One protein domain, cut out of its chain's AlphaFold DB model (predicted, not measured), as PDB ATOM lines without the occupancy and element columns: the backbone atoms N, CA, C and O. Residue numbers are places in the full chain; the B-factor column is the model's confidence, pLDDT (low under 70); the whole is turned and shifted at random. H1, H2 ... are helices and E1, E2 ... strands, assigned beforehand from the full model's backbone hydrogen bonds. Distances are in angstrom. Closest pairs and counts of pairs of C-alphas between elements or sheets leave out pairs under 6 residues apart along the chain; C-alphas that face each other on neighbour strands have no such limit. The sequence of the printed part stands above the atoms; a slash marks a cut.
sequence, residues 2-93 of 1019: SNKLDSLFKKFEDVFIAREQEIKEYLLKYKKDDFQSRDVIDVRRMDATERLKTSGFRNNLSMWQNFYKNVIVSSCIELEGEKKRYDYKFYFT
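AT A GLANCE: This is residues 2 to 93 of the 1019 residues of an uncharacterized protein of Candidatus Lokiarchaeota archaeon (UniProt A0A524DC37). A strongly twisted antiparallel sheet of four strands has H1 and H2 over one face, H2 slantwise over E3 and E2, and H1 near E1. On the opposite face the short helix H4 stands up over E4, while H3 only grazes the sheet. The 92 printed residues have four named helices and four named strands, in the chain order H1 H2 H3 E1 H4 E2 E3 E4; the sheet's order is E1 E4 E3 E2, and the class is mixed, helices and strands. The whole is compact, with a radius of gyration of the C-alphas of 13.0 A and spans of 37 by 27 by 20 A.

HOW THE PARTS SIT: In the sheet, the edge strand E1, residues 40 to 47, is antiparallel to E4, residues 82 to 92, at 158 degrees, with N 44 and O 89 3.0 A apart, within hydrogen-bond range. On the other side of E4 is E3, residues 71 to 79, also antiparallel at 158 degrees, with N 75 and O 86 at 2.8 A. E2, residues 62 to 65, the other edge strand, is antiparallel to E3 at 152 degrees, with N 64 and O 72 at 3.0 A. E2, E3 and E4 form a meander, each strand the antiparallel neighbour of the one before, and E2 and E3, like E3 and E4, are a hairpin. H2, residues 20 to 30, is on the sheet at a height over the sheet of 9.8 A, over E3 and E2; its line and that of E3 stand at 32 degrees on the local plane, only just slantwise to the strands. The closest C-alphas of H2 and E3 are those of Ile 23 and Val 73, 7.3 A apart. H1, residues 2 to 11, and H2 are a helical hairpin, running opposite ways at a steep tilt of 44 degrees; they only just touch, with 3 pairs of C-alphas within 8 A, the closest those of Leu 5 and Lys 24 at 7.1 A. H4, residues 49 to 55, is on the opposite face from H2, stands up from the sheet at 65 degrees, and has its closest C-alpha pair with E4 at Thr 49 and Arg 85, 4.4 A. H3, residues 32 to 37, is only just on the sheet, with 5 pairs of C-alphas within 10 A, and only grazes it with residues 34 to 37. In H1, H2 and H3 every O i to N i+4 pair is within hydrogen-bond range; in H4 1 of 3 is, beside 3 of 4 O i to N i+3 pairs.

IN THESE COORDINATES: E4 is 31.9 A long from first to last C-alpha, E3 24.2 A and E1 20.6 A; H2 is 15.5 A and H1 14.1 A. H1 begins at C-alpha 2 (62.205, 17.719, 13.873), and E4 ends at C-alpha 92 (54.974, 31.623, 20.833).

THE WHOLE: The two C-alphas farthest apart, of Ser 37 and Gly 81, are 39.9 A apart. The printed part has no cut and no long link. Mean pLDDT of the printed part is 84.6; residues 54, 67 and 68 are under 70.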
ATOM      1  N   SER A   2      62.870  18.976  13.463       70.69
ATOM      2  CA  SER A   2      62.205  17.719  13.873       70.69
ATOM      3  C   SER A   2      62.475  17.407  15.346       70.69
ATOM      4  O   SER A   2      61.540  17.443  16.126       70.69
ATOM      5  N   ASN A   3      63.748  17.347  15.759       79.25
ATOM      6  CA  ASN A   3      64.128  17.094  17.158       79.25
ATOM      7  C   ASN A   3      63.559  18.116  18.171       79.25
ATOM      8  O   ASN A   3      63.318  17.767  19.321       79.25
ATOM      9  N   LYS A   4      63.329  19.377  17.762       77.50
ATOM     10  CA  LYS A   4      62.702  20.404  18.618       77.50
ATOM     11  C   LYS A   4      61.202  20.144  18.785       77.50
ATOM     12  O   LYS A   4      60.695  20.249  19.890       77.50
ATOM     13  N   LEU A   5      60.511  19.803  17.698       82.06
ATOM     14  CA  LEU A   5      59.103  19.410  17.737       82.06
ATOM     15  C   LEU A   5      58.922  18.086  18.483       82.06
ATOM     16  O   LEU A   5      58.012  17.991  19.284       82.06
ATOM     17  N   ASP A   6      59.818  17.117  18.298       84.50
ATOM     18  CA  ASP A   6      59.855  15.877  19.083       84.50
ATOM     19  C   ASP A   6      59.950  16.160  20.587       84.50
ATOM     20  O   ASP A   6      59.164  15.640  21.374       84.50
ATOM     21  N   SER A   7      60.861  17.048  20.993       83.31
ATOM     22  CA  SER A   7      60.974  17.460  22.393       83.31
ATOM     23  C   SER A   7      59.742  18.222  22.892       83.31
ATOM     24  O   SER A   7      59.370  18.065  24.051       83.31
ATOM     25  N   LEU A   8      59.127  19.061  22.050       84.75
ATOM     26  CA  LEU A   8      57.927  19.825  22.397       84.75
ATOM     27  C   LEU A   8      56.731  18.901  22.620       84.75
ATOM     28  O   LEU A   8      56.057  18.994  23.636       84.75
ATOM     29  N   PHE A   9      56.477  18.010  21.671       88.75
ATOM     30  CA  PHE A   9      55.363  17.078  21.725       88.75
ATOM     31  C   PHE A   9      55.510  16.106  22.897       88.75
ATOM     32  O   PHE A   9      54.555  15.920  23.638       88.75
ATOM     33  N   LYS A  10      56.737  15.659  23.191       88.12
ATOM     34  CA  LYS A  10      57.037  14.917  24.420       88.12
ATOM     35  C   LYS A  10      56.799  15.732  25.701       88.12
ATOM     36  O   LYS A  10      56.348  15.180  26.695       88.12
ATOM     37  N   LYS A  11      57.091  17.044  25.708       84.00
ATOM     38  CA  LYS A  11      56.808  17.934  26.860       84.00
ATOM     39  C   LYS A  11      55.299  18.101  27.097       84.00
ATOM     40  O   LYS A  11      54.898  18.315  28.235       84.00
ATOM     41  N   PHE A  12      54.480  18.005  26.049       85.31
ATOM     42  CA  PHE A  12      53.030  18.231  26.091       85.31
ATOM     43  C   PHE A  12      52.218  16.990  25.682       85.31
ATOM     44  O   PHE A  12      51.116  17.133  25.153       85.31
ATOM     45  N   GLU A  13      52.739  15.785  25.927       88.94
ATOM     46  CA  GLU A  13      52.121  14.524  25.489       88.94
ATOM     47  C   GLU A  13      50.689  14.383  26.039       88.94
ATOM     48  O   GLU A  13      49.755  14.139  25.279       88.94
ATOM     49  N   ASP A  14      50.479  14.727  27.316       84.44
ATOM     50  CA  ASP A  14      49.167  14.697  27.990       84.44
ATOM     51  C   ASP A  14      48.116  15.649  27.375       84.44
ATOM     52  O   ASP A  14      46.903  15.522  27.599       84.44
ATOM     53  N   VAL A  15      48.563  16.646  26.605       85.62
ATOM     54  CA  VAL A  15      47.685  17.632  25.965       85.62
ATOM     55  C   VAL A  15      47.079  17.065  24.685       85.62
ATOM     56  O   VAL A  15      45.908  17.337  24.400       85.62
ATOM     57  N   PHE A  16      47.828  16.277  23.917       88.25
ATOM     58  CA  PHE A  16      47.376  15.758  22.630       88.25
ATOM     59  C   PHE A  16      46.525  14.498  22.805       88.25
ATOM     60  O   PHE A  16      46.858  13.587  23.548       88.25
ATOM     61  N   ILE A  17      45.396  14.437  22.100       85.38
ATOM     62  CA  ILE A  17      44.583  13.222  21.994       85.38
ATOM     63  C   ILE A  17      44.584  12.826  20.530       85.38
ATOM     64  O   ILE A  17      43.967  13.531  19.738       85.38
ATOM     65  N   ALA A  18      45.246  11.714  20.202       83.38
ATOM     66  CA  ALA A  18      45.336  11.122  18.864       83.38
ATOM     67  C   ALA A  18      45.858  12.064  17.750       83.38
ATOM     68  O   ALA A  18      45.933  13.284  17.885       83.38
ATOM     69  N   ARG A  19      46.240  11.487  16.602       90.06
ATOM     70  CA  ARG A  19      46.734  12.220  15.412       90.06
ATOM     71  C   ARG A  19      47.929  13.149  15.678       90.06
ATOM     72  O   ARG A  19      48.167  14.086  14.921       90.06
ATOM     73  N   GLU A  20      48.696  12.885  16.730       91.00
ATOM     74  CA  GLU A  20      49.842  13.694  17.149       91.00
ATOM     75  C   GLU A  20      50.874  13.849  16.025       91.00
ATOM     76  O   GLU A  20      51.251  14.961  15.653       91.00
ATOM     77  N   GLN A  21      51.241  12.725  15.409       89.44
ATOM     78  CA  GLN A  21      52.175  12.680  14.290       89.44
ATOM     79  C   GLN A  21      51.661  13.479  13.083       89.44
ATOM     80  O   GLN A  21      52.422  14.214  12.456       89.44
ATOM     81  N   GLU A  22      50.357  13.414  12.798       89.62
ATOM     82  CA  GLU A  22      49.747  14.191  11.715       89.62
ATOM     83  C   GLU A  22      49.777  15.691  12.019       89.62
ATOM     84  O   GLU A  22      50.097  16.486  11.138       89.62
ATOM     85  N   ILE A  23      49.487  16.099  13.261       90.25
ATOM     86  CA  ILE A  23      49.565  17.504  13.693       90.25
ATOM     87  C   ILE A  23      51.005  18.005  13.566       90.25
ATOM     88  O   ILE A  23      51.234  19.099  13.047       90.25
ATOM     89  N   LYS A  24      51.981  17.196  13.981       91.06
ATOM     90  CA  LYS A  24      53.405  17.512  13.878       91.06
ATOM     91  C   LYS A  24      53.846  17.705  12.424       91.06
ATOM     92  O   LYS A  24      54.488  18.709  12.109       91.06
ATOM     93  N   GLU A  25      53.473  16.799  11.525       90.62
ATOM     94  CA  GLU A  25      53.749  16.919  10.087       90.62
ATOM     95  C   GLU A  25      53.052  18.139   9.472       90.62
ATOM     96  O   GLU A  25      53.644  18.870   8.672       90.62
ATOM     97  N   TYR A  26      51.820  18.413   9.900       89.62
ATOM     98  CA  TYR A  26      51.051  19.573   9.461       89.62
ATOM     99  C   TYR A  26      51.721  20.894   9.873       89.62
ATOM    100  O   TYR A  26      51.835  21.817   9.064       89.62
ATOM    101  N   LEU A  27      52.243  20.976  11.101       89.44
ATOM    102  CA  LEU A  27      52.995  22.135  11.592       89.44
ATOM    103  C   LEU A  27      54.335  22.307  10.865       89.44
ATOM    104  O   LEU A  27      54.667  23.425  10.467       89.44
ATOM    105  N   LEU A  28      55.073  21.216  10.619       88.06
ATOM    106  CA  LEU A  28      56.312  21.242   9.828       88.06
ATOM    107  C   LEU A  28      56.081  21.767   8.411       88.06
ATOM    108  O   LEU A  28      56.931  22.477   7.873       88.06
ATOM    109  N   LYS A  29      54.938  21.423   7.811       89.69
ATOM    110  CA  LYS A  29      54.597  21.825   6.448       89.69
ATOM    111  C   LYS A  29      54.223  23.302   6.344       89.69
ATOM    112  O   LYS A  29      54.673  23.964   5.414       89.69
ATOM    113  N   TYR A  30      53.399  23.813   7.260       87.81
ATOM    114  CA  TYR A  30      52.778  25.136   7.093       87.81
ATOM    115  C   TYR A  30      53.298  26.226   8.037       87.81
ATOM    116  O   TYR A  30      53.007  27.402   7.815       87.81
ATOM    117  N   LYS A  31      54.034  25.871   9.097       89.56
ATOM    118  CA  LYS A  31      54.499  26.816  10.129       89.56
ATOM    119  C   LYS A  31      55.974  26.677  10.479       89.56
ATOM    120  O   LYS A  31      56.407  27.145  11.524       89.56
ATOM    121  N   LYS A  32      56.762  26.100   9.573       86.50
ATOM    122  CA  LYS A  32      58.210  25.916   9.713       86.50
ATOM    123  C   LYS A  32      58.914  27.171  10.253       86.50
ATOM    124  O   LYS A  32      59.538  27.111  11.308       86.50
ATOM    125  N   ASP A  33      58.743  28.306   9.586       82.88
ATOM    126  CA  ASP A  33      59.473  29.539   9.908       82.88
ATOM    127  C   ASP A  33      59.103  30.097  11.292       82.88
ATOM    128  O   ASP A  33      59.968  30.593  12.016       82.88
ATOM    129  N   ASP A  34      57.842  29.928  11.712       82.19
ATOM    130  CA  ASP A  34      57.352  30.343  13.030       82.19
ATOM    131  C   ASP A  34      58.034  29.545  14.162       82.19
ATOM    132  O   ASP A  34      58.468  30.135  15.144       82.19
ATOM    133  N   PHE A  35      58.230  28.230  13.998       82.94
ATOM    134  CA  PHE A  35      58.939  27.373  14.971       82.94
ATOM    135  C   PHE A  35      60.474  27.476  14.888       82.94
ATOM    136  O   PHE A  35      61.199  26.902  15.707       82.94
ATOM    137  N   GLN A  36      60.997  28.140  13.857       82.56
ATOM    138  CA  GLN A  36      62.426  28.401  13.683       82.56
ATOM    139  C   GLN A  36      62.843  29.722  14.327       82.56
ATOM    140  O   GLN A  36      63.916  29.794  14.929       82.56
ATOM    141  N   SER A  37      61.991  30.736  14.184       80.75
ATOM    142  CA  SER A  37      62.213  32.100  14.664       80.75
ATOM    143  C   SER A  37      61.747  32.326  16.103       80.75
ATOM    144  O   SER A  37      62.251  33.235  16.755       80.75
ATOM    145  N   ARG A  38      60.820  31.501  16.605       82.19
ATOM    146  CA  ARG A  38      60.189  31.658  17.921       82.19
ATOM    147  C   ARG A  38      60.146  30.325  18.662       82.19
ATOM    148  O   ARG A  38      60.060  29.268  18.033       82.19
ATOM    149  N   ASP A  39      60.198  30.369  19.989       80.00
ATOM    150  CA  ASP A  39      60.027  29.173  20.816       80.00
ATOM    151  C   ASP A  39      58.564  29.063  21.273       80.00
ATOM    152  O   ASP A  39      57.868  30.065  21.458       80.00
ATOM    153  N   VAL A  40      58.068  27.830  21.401       83.31
ATOM    154  CA  VAL A  40      56.703  27.568  21.874       83.31
ATOM    155  C   VAL A  40      56.713  27.514  23.395       83.31
ATOM    156  O   VAL A  40      57.391  26.675  23.982       83.31
ATOM    157  N   ILE A  41      55.942  28.403  24.012       79.94
ATOM    158  CA  ILE A  41      55.852  28.567  25.463       79.94
ATOM    159  C   ILE A  41      54.888  27.542  26.065       79.94
ATOM    160  O   ILE A  41      55.187  26.918  27.078       79.94
ATOM    161  N   ASP A  42      53.718  27.385  25.446       84.50
ATOM    162  CA  ASP A  42      52.613  26.583  25.972       84.50
ATOM    163  C   ASP A  42      51.770  26.011  24.824       84.50
ATOM    164  O   ASP A  42      51.658  26.616  23.746       84.50
ATOM    165  N   VAL A  43      51.145  24.863  25.076       88.81
ATOM    166  CA  VAL A  43      50.164  24.237  24.191       88.81
ATOM    167  C   VAL A  43      48.926  23.900  25.006       88.81
ATOM    168  O   VAL A  43      48.980  23.116  25.947       88.81
ATOM    169  N   ARG A  44      47.776  24.463  24.622       88.50
ATOM    170  CA  ARG A  44      46.496  24.179  25.289       88.50
ATOM    171  C   ARG A  44      45.531  23.465  24.361       88.50
ATOM    172  O   ARG A  44      45.282  23.942  23.253       88.50
ATOM    173  N   ARG A  45      44.940  22.372  24.847       92.56
ATOM    174  CA  ARG A  45      43.799  21.700  24.216       92.56
ATOM    175  C   ARG A  45      42.507  22.388  24.644       92.56
ATOM    176  O   ARG A  45      42.259  22.562  25.833       92.56
ATOM    177  N   MET A  46      41.670  22.740  23.678       88.19
ATOM    178  CA  MET A  46      40.305  23.201  23.918       88.19
ATOM    179  C   MET A  46      39.329  22.228  23.266       88.19
ATOM    180  O   MET A  46      39.488  21.901  22.087       88.19
ATOM    181  N   ASP A  47      38.319  21.782  24.011       89.44
ATOM    182  CA  ASP A  47      37.208  21.044  23.419       89.44
ATOM    183  C   ASP A  47      36.350  22.014  22.598       89.44
ATOM    184  O   ASP A  47      35.770  22.971  23.111       89.44
ATOM    185  N   ALA A  48      36.340  21.795  21.291       86.06
ATOM    186  CA  ALA A  48      35.608  22.573  20.308       86.06
ATOM    187  C   ALA A  48      34.539  21.711  19.617       86.06
ATOM    188  O   ALA A  48      34.107  22.032  18.506       86.06
ATOM    189  N   THR A  49      34.097  20.626  20.261       87.12
ATOM    190  CA  THR A  49      33.115  19.675  19.721       87.12
ATOM    191  C   THR A  49      31.801  20.360  19.362       87.12
ATOM    192  O   THR A  49      31.227  20.067  18.316       87.12
ATOM    193  N   GLU A  50      31.364  21.371  20.118       78.88
ATOM    194  CA  GLU A  50      30.164  22.142  19.767       78.88
ATOM    195  C   GLU A  50      30.268  22.838  18.402       78.88
ATOM    196  O   GLU A  50      29.271  22.955  17.685       78.88
ATOM    197  N   ARG A  51      31.479  23.231  17.979       78.81
ATOM    198  CA  ARG A  51      31.693  23.865  16.670       78.81
ATOM    199  C   ARG A  51      31.454  22.902  15.510       78.81
ATOM    200  O   ARG A  51      31.131  23.381  14.422       78.81
ATOM    201  N   LEU A  52      31.521  21.580  15.719       80.00
ATOM    202  CA  LEU A  52      31.193  20.584  14.686       80.00
ATOM    203  C   LEU A  52      29.768  20.741  14.158       80.00
ATOM    204  O   LEU A  52      29.547  20.535  12.967       80.00
ATOM    205  N   LYS A  53      28.827  21.176  15.008       73.75
ATOM    206  CA  LYS A  53      27.435  21.436  14.607       73.75
ATOM    207  C   LYS A  53      27.336  22.525  13.537       73.75
ATOM    208  O   LYS A  53      26.436  22.492  12.710       73.75
ATOM    209  N   THR A  54      28.277  23.469  13.543       68.06
ATOM    210  CA  THR A  54      28.302  24.610  12.615       68.06
ATOM    211  C   THR A  54      29.257  24.416  11.439       68.06
ATOM    212  O   THR A  54      28.962  24.860  10.335       68.06
ATOM    213  N   SER A  55      30.397  23.746  11.639       72.25
ATOM    214  CA  SER A  55      31.435  23.602  10.607       72.25
ATOM    215  C   SER A  55      31.383  22.279   9.837       72.25
ATOM    216  O   SER A  55      32.109  22.122   8.851       72.25
ATOM    217  N   GLY A  56      30.584  21.319  10.312       74.69
ATOM    218  CA  GLY A  56      30.626  19.925   9.878       74.69
ATOM    219  C   GLY A  56      31.875  19.189  10.377       74.69
ATOM    220  O   GLY A  56      32.862  19.804  10.798       74.69
ATOM    221  N   PHE A  57      31.830  17.855  10.328       72.62
ATOM    222  CA  PHE A  57      32.984  17.002  10.615       72.62
ATOM    223  C   PHE A  57      33.878  16.916   9.383       72.62
ATOM    224  O   PHE A  57      33.435  16.502   8.313       72.62
ATOM    225  N   ARG A  58      35.141  17.317   9.529       78.69
ATOM    226  CA  ARG A  58      36.149  17.193   8.477       78.69
ATOM    227  C   ARG A  58      37.277  16.326   9.004       78.69
ATOM    228  O   ARG A  58      37.913  16.694   9.982       78.69
ATOM    229  N   ASN A  59      37.572  15.223   8.319       76.88
ATOM    230  CA  ASN A  59      38.680  14.336   8.695       76.88
ATOM    231  C   ASN A  59      40.055  15.007   8.539       76.88
ATOM    232  O   ASN A  59      41.051  14.476   9.015       76.88
ATOM    233  N   ASN A  60      40.139  16.178   7.907       83.00
ATOM    234  CA  ASN A  60      41.397  16.887   7.699       83.00
ATOM    235  C   ASN A  60      41.702  17.842   8.857       83.00
ATOM    236  O   ASN A  60      40.809  18.521   9.366       83.00
ATOM    237  N   LEU A  61      42.985  17.945   9.211       88.50
ATOM    238  CA  LEU A  61      43.476  19.008  10.082       88.50
ATOM    239  C   LEU A  61      43.232  20.371   9.425       88.50
ATOM    240  O   LEU A  61      43.373  20.533   8.208       88.50
ATOM    241  N   SER A  62      42.875  21.355  10.240       87.75
ATOM    242  CA  SER A  62      42.781  22.750   9.806       87.75
ATOM    243  C   SER A  62      43.550  23.637  10.765       87.75
ATOM    244  O   SER A  62      43.679  23.320  11.943       87.75
ATOM    245  N   MET A  63      44.091  24.737  10.256       88.62
ATOM    246  CA  MET A  63      44.913  25.636  11.048       88.62
ATOM    247  C   MET A  63      44.548  27.079  10.761       88.62
ATOM    248  O   MET A  63      44.265  27.450   9.623       88.62
ATOM    249  N   TRP A  64      44.581  27.892  11.804       86.50
ATOM    250  CA  TRP A  64      44.374  29.326  11.714       86.50
ATOM    251  C   TRP A  64      45.220  30.037  12.768       86.50
ATOM    252  O   TRP A  64      45.715  29.418  13.712       86.50
ATOM    253  N   GLN A  65      45.429  31.336  12.583       85.12
ATOM    254  CA  GLN A  65      46.107  32.176  13.563       85.12
ATOM    255  C   GLN A  65      45.114  33.143  14.179       85.12
ATOM    256  O   GLN A  65      44.275  33.713  13.483       85.12
ATOM    257  N   ASN A  66      45.201  33.322  15.494       75.38
ATOM    258  CA  ASN A  66      44.436  34.369  16.155       75.38
ATOM    259  C   ASN A  66      45.135  35.735  16.007       75.38
ATOM    260  O   ASN A  66      46.251  35.834  15.498       75.38
ATOM    261  N   PHE A  67      44.492  36.788  16.516       58.72
ATOM    262  CA  PHE A  67      45.021  38.158  16.517       58.72
ATOM    263  C   PHE A  67      46.425  38.285  17.147       58.72
ATOM    264  O   PHE A  67      47.210  39.139  16.756       58.72
ATOM    265  N   TYR A  68      46.773  37.386  18.072       64.12
ATOM    266  CA  TYR A  68      48.071  37.340  18.751       64.12
ATOM    267  C   TYR A  68      49.119  36.491  18.013       64.12
ATOM    268  O   TYR A  68      50.146  36.149  18.585       64.12
ATOM    269  N   LYS A  69      48.858  36.107  16.755       76.12
ATOM    270  CA  LYS A  69      49.705  35.217  15.940       76.12
ATOM    271  C   LYS A  69      49.930  33.821  16.547       76.12
ATOM    272  O   LYS A  69      50.806  33.093  16.067       76.12
ATOM    273  N   ASN A  70      49.127  33.413  17.535       82.38
ATOM    274  CA  ASN A  70      49.151  32.053  18.075       82.38
ATOM    275  C   ASN A  70      48.593  31.106  17.025       82.38
ATOM    276  O   ASN A  70      47.549  31.380  16.426       82.38
ATOM    277  N   VAL A  71      49.280  29.992  16.814       87.50
ATOM    278  CA  VAL A  71      48.863  28.978  15.848       87.50
ATOM    279  C   VAL A  71      47.846  28.075  16.527       87.50
ATOM    280  O   VAL A  71      48.103  27.561  17.610       87.50
ATOM    281  N   ILE A  72      46.683  27.895  15.913       89.19
ATOM    282  CA  ILE A  72      45.650  26.977  16.388       89.19
ATOM    283  C   ILE A  72      45.487  25.888  15.344       89.19
ATOM    284  O   ILE A  72      45.173  26.192  14.195       89.19
ATOM    285  N   VAL A  73      45.690  24.638  15.748       92.06
ATOM    286  CA  VAL A  73      45.457  23.459  14.912       92.06
ATOM    287  C   VAL A  73      44.216  22.742  15.419       92.06
ATOM    288  O   VAL A  73      44.187  22.246  16.539       92.06
ATOM    289  N   SER A  74      43.180  22.692  14.594       91.38
ATOM    290  CA  SER A  74      41.959  21.945  14.866       91.38
ATOM    291  C   SER A  74      42.081  20.525  14.324       91.38
ATOM    292  O   SER A  74      42.322  20.332  13.129       91.38
ATOM    293  N   SER A  75      41.841  19.543  15.190       92.56
ATOM    294  CA  SER A  75      41.771  18.123  14.852       92.56
ATOM    295  C   SER A  75      40.378  17.582  15.146       92.56
ATOM    296  O   SER A  75      39.859  17.760  16.247       92.56
ATOM    297  N   CYS A  76      39.766  16.933  14.156       89.56
ATOM    298  CA  CYS A  76      38.539  16.169  14.351       89.56
ATOM    299  C   CYS A  76      38.904  14.690  14.469       89.56
ATOM    300  O   CYS A  76      39.648  14.169  13.630       89.56
ATOM    301  N   ILE A  77      38.418  14.040  15.524       90.62
ATOM    302  CA  ILE A  77      38.755  12.662  15.885       90.62
ATOM    303  C   ILE A  77      37.466  11.949  16.281       90.62
ATOM    304  O   ILE A  77      36.575  12.548  16.879       90.62
ATOM    305  N   GLU A  78      37.363  10.678  15.922       89.31
ATOM    306  CA  GLU A  78      36.289   9.802  16.373       89.31
ATOM    307  C   GLU A  78      36.800   9.004  17.575       89.31
ATOM    308  O   GLU A  78      37.750   8.233  17.454       89.31
ATOM    309  N   LEU A  79      36.225   9.255  18.751       86.62
ATOM    310  CA  LEU A  79      36.559   8.576  20.002       86.62
ATOM    311  C   LEU A  79      35.315   7.825  20.455       86.62
ATOM    312  O   LEU A  79      34.281   8.448  20.675       86.62
ATOM    313  N   GLU A  80      35.413   6.499  20.556       88.50
ATOM    314  CA  GLU A  80      34.318   5.642  21.044       88.50
ATOM    315  C   GLU A  80      33.009   5.786  20.236       88.50
ATOM    316  O   GLU A  80      31.911   5.661  20.765       88.50
ATOM    317  N   GLY A  81      33.119   6.057  18.930       86.62
ATOM    318  CA  GLY A  81      31.970   6.279  18.041       86.62
ATOM    319  C   GLY A  81      31.396   7.701  18.086       86.62
ATOM    320  O   GLY A  81      30.483   8.020  17.323       86.62
ATOM    321  N   GLU A  82      31.947   8.587  18.921       84.19
ATOM    322  CA  GLU A  82      31.592  10.002  18.949       84.19
ATOM    323  C   GLU A  82      32.602  10.859  18.184       84.19
ATOM    324  O   GLU A  82      33.814  10.821  18.407       84.19
ATOM    325  N   LYS A  83      32.086  11.715  17.303       90.75
ATOM    326  CA  LYS A  83      32.874  12.700  16.560       90.75
ATOM    327  C   LYS A  83      33.166  13.911  17.443       90.75
ATOM    328  O   LYS A  83      32.270  14.711  17.702       90.75
ATOM    329  N   LYS A  84      34.425  14.074  17.853       89.38
ATOM    330  CA  LYS A  84      34.914  15.191  18.676       89.38
ATOM    331  C   LYS A  84      35.847  16.098  17.884       89.38
ATOM    332  O   LYS A  84      36.486  15.674  16.917       89.38
ATOM    333  N   ARG A  85      35.910  17.373  18.271       90.81
ATOM    334  CA  ARG A  85      36.845  18.352  17.698       90.81
ATOM    335  C   ARG A  85      37.648  18.994  18.813       90.81
ATOM    336  O   ARG A  85      37.073  19.607  19.702       90.81
ATOM    337  N   TYR A  86      38.968  18.930  18.701       92.88
ATOM    338  CA  TYR A  86      39.892  19.601  19.604       92.88
ATOM    339  C   TYR A  86      40.655  20.694  18.865       92.88
ATOM    340  O   TYR A  86      41.185  20.464  17.778       92.88
ATOM    341  N   ASP A  87      40.718  21.881  19.462       91.38
ATOM    342  CA  ASP A  87      41.549  22.988  18.996       91.38
ATOM    343  C   ASP A  87      42.815  23.045  19.874       91.38
ATOM    344  O   ASP A  87      42.738  23.329  21.070       91.38
ATOM    345  N   TYR A  88      43.982  22.773  19.283       92.94
ATOM    346  CA  TYR A  88      45.294  22.839  19.933       92.94
ATOM    347  C   TYR A  88      45.935  24.198  19.668       92.94
ATOM    348  O   TYR A  88      46.286  24.516  18.531       92.94
ATOM    349  N   LYS A  89      46.066  25.021  20.706       90.81
ATOM    350  CA  LYS A  89      46.564  26.396  20.604       90.81
ATOM    351  C   LYS A  89      48.005  26.494  21.100       90.81
ATOM    352  O   LYS A  89      48.251  26.285  22.283       90.81
ATOM    353  N   PHE A  90      48.908  26.866  20.198       89.88
ATOM    354  CA  PHE A  90      50.343  27.039  20.420       89.88
ATOM    355  C   PHE A  90      50.663  28.515  20.675       89.88
ATOM    356  O   PHE A  90      50.365  29.374  19.835       89.88
ATOM    357  N   TYR A  91      51.259  28.807  21.828       81.62
ATOM    358  CA  TYR A  91      51.704  30.145  22.217       81.62
ATOM    359  C   TYR A  91      53.195  30.295  21.919       81.62
ATOM    360  O   TYR A  91      53.978  29.438  22.315       81.62
ATOM    361  N   PHE A  92      53.584  31.365  21.226       82.00
ATOM    362  CA  PHE A  92      54.974  31.623  20.833       82.00
ATOM    363  C   PHE A  92      55.531  32.830  21.585       82.00
ATOM    364  O   PHE A  92      54.777  33.759  21.875       82.00
ATOM    365  N   THR A  93      56.838  32.835  21.834       77.25
ATOM    366  CA  THR A  93      57.585  34.040  22.227       77.25
ATOM    367  C   THR A  93      57.631  35.047  21.073       77.25
ATOM    368  O   THR A  93      57.448  34.667  19.914       77.25
TER     369      THR A  93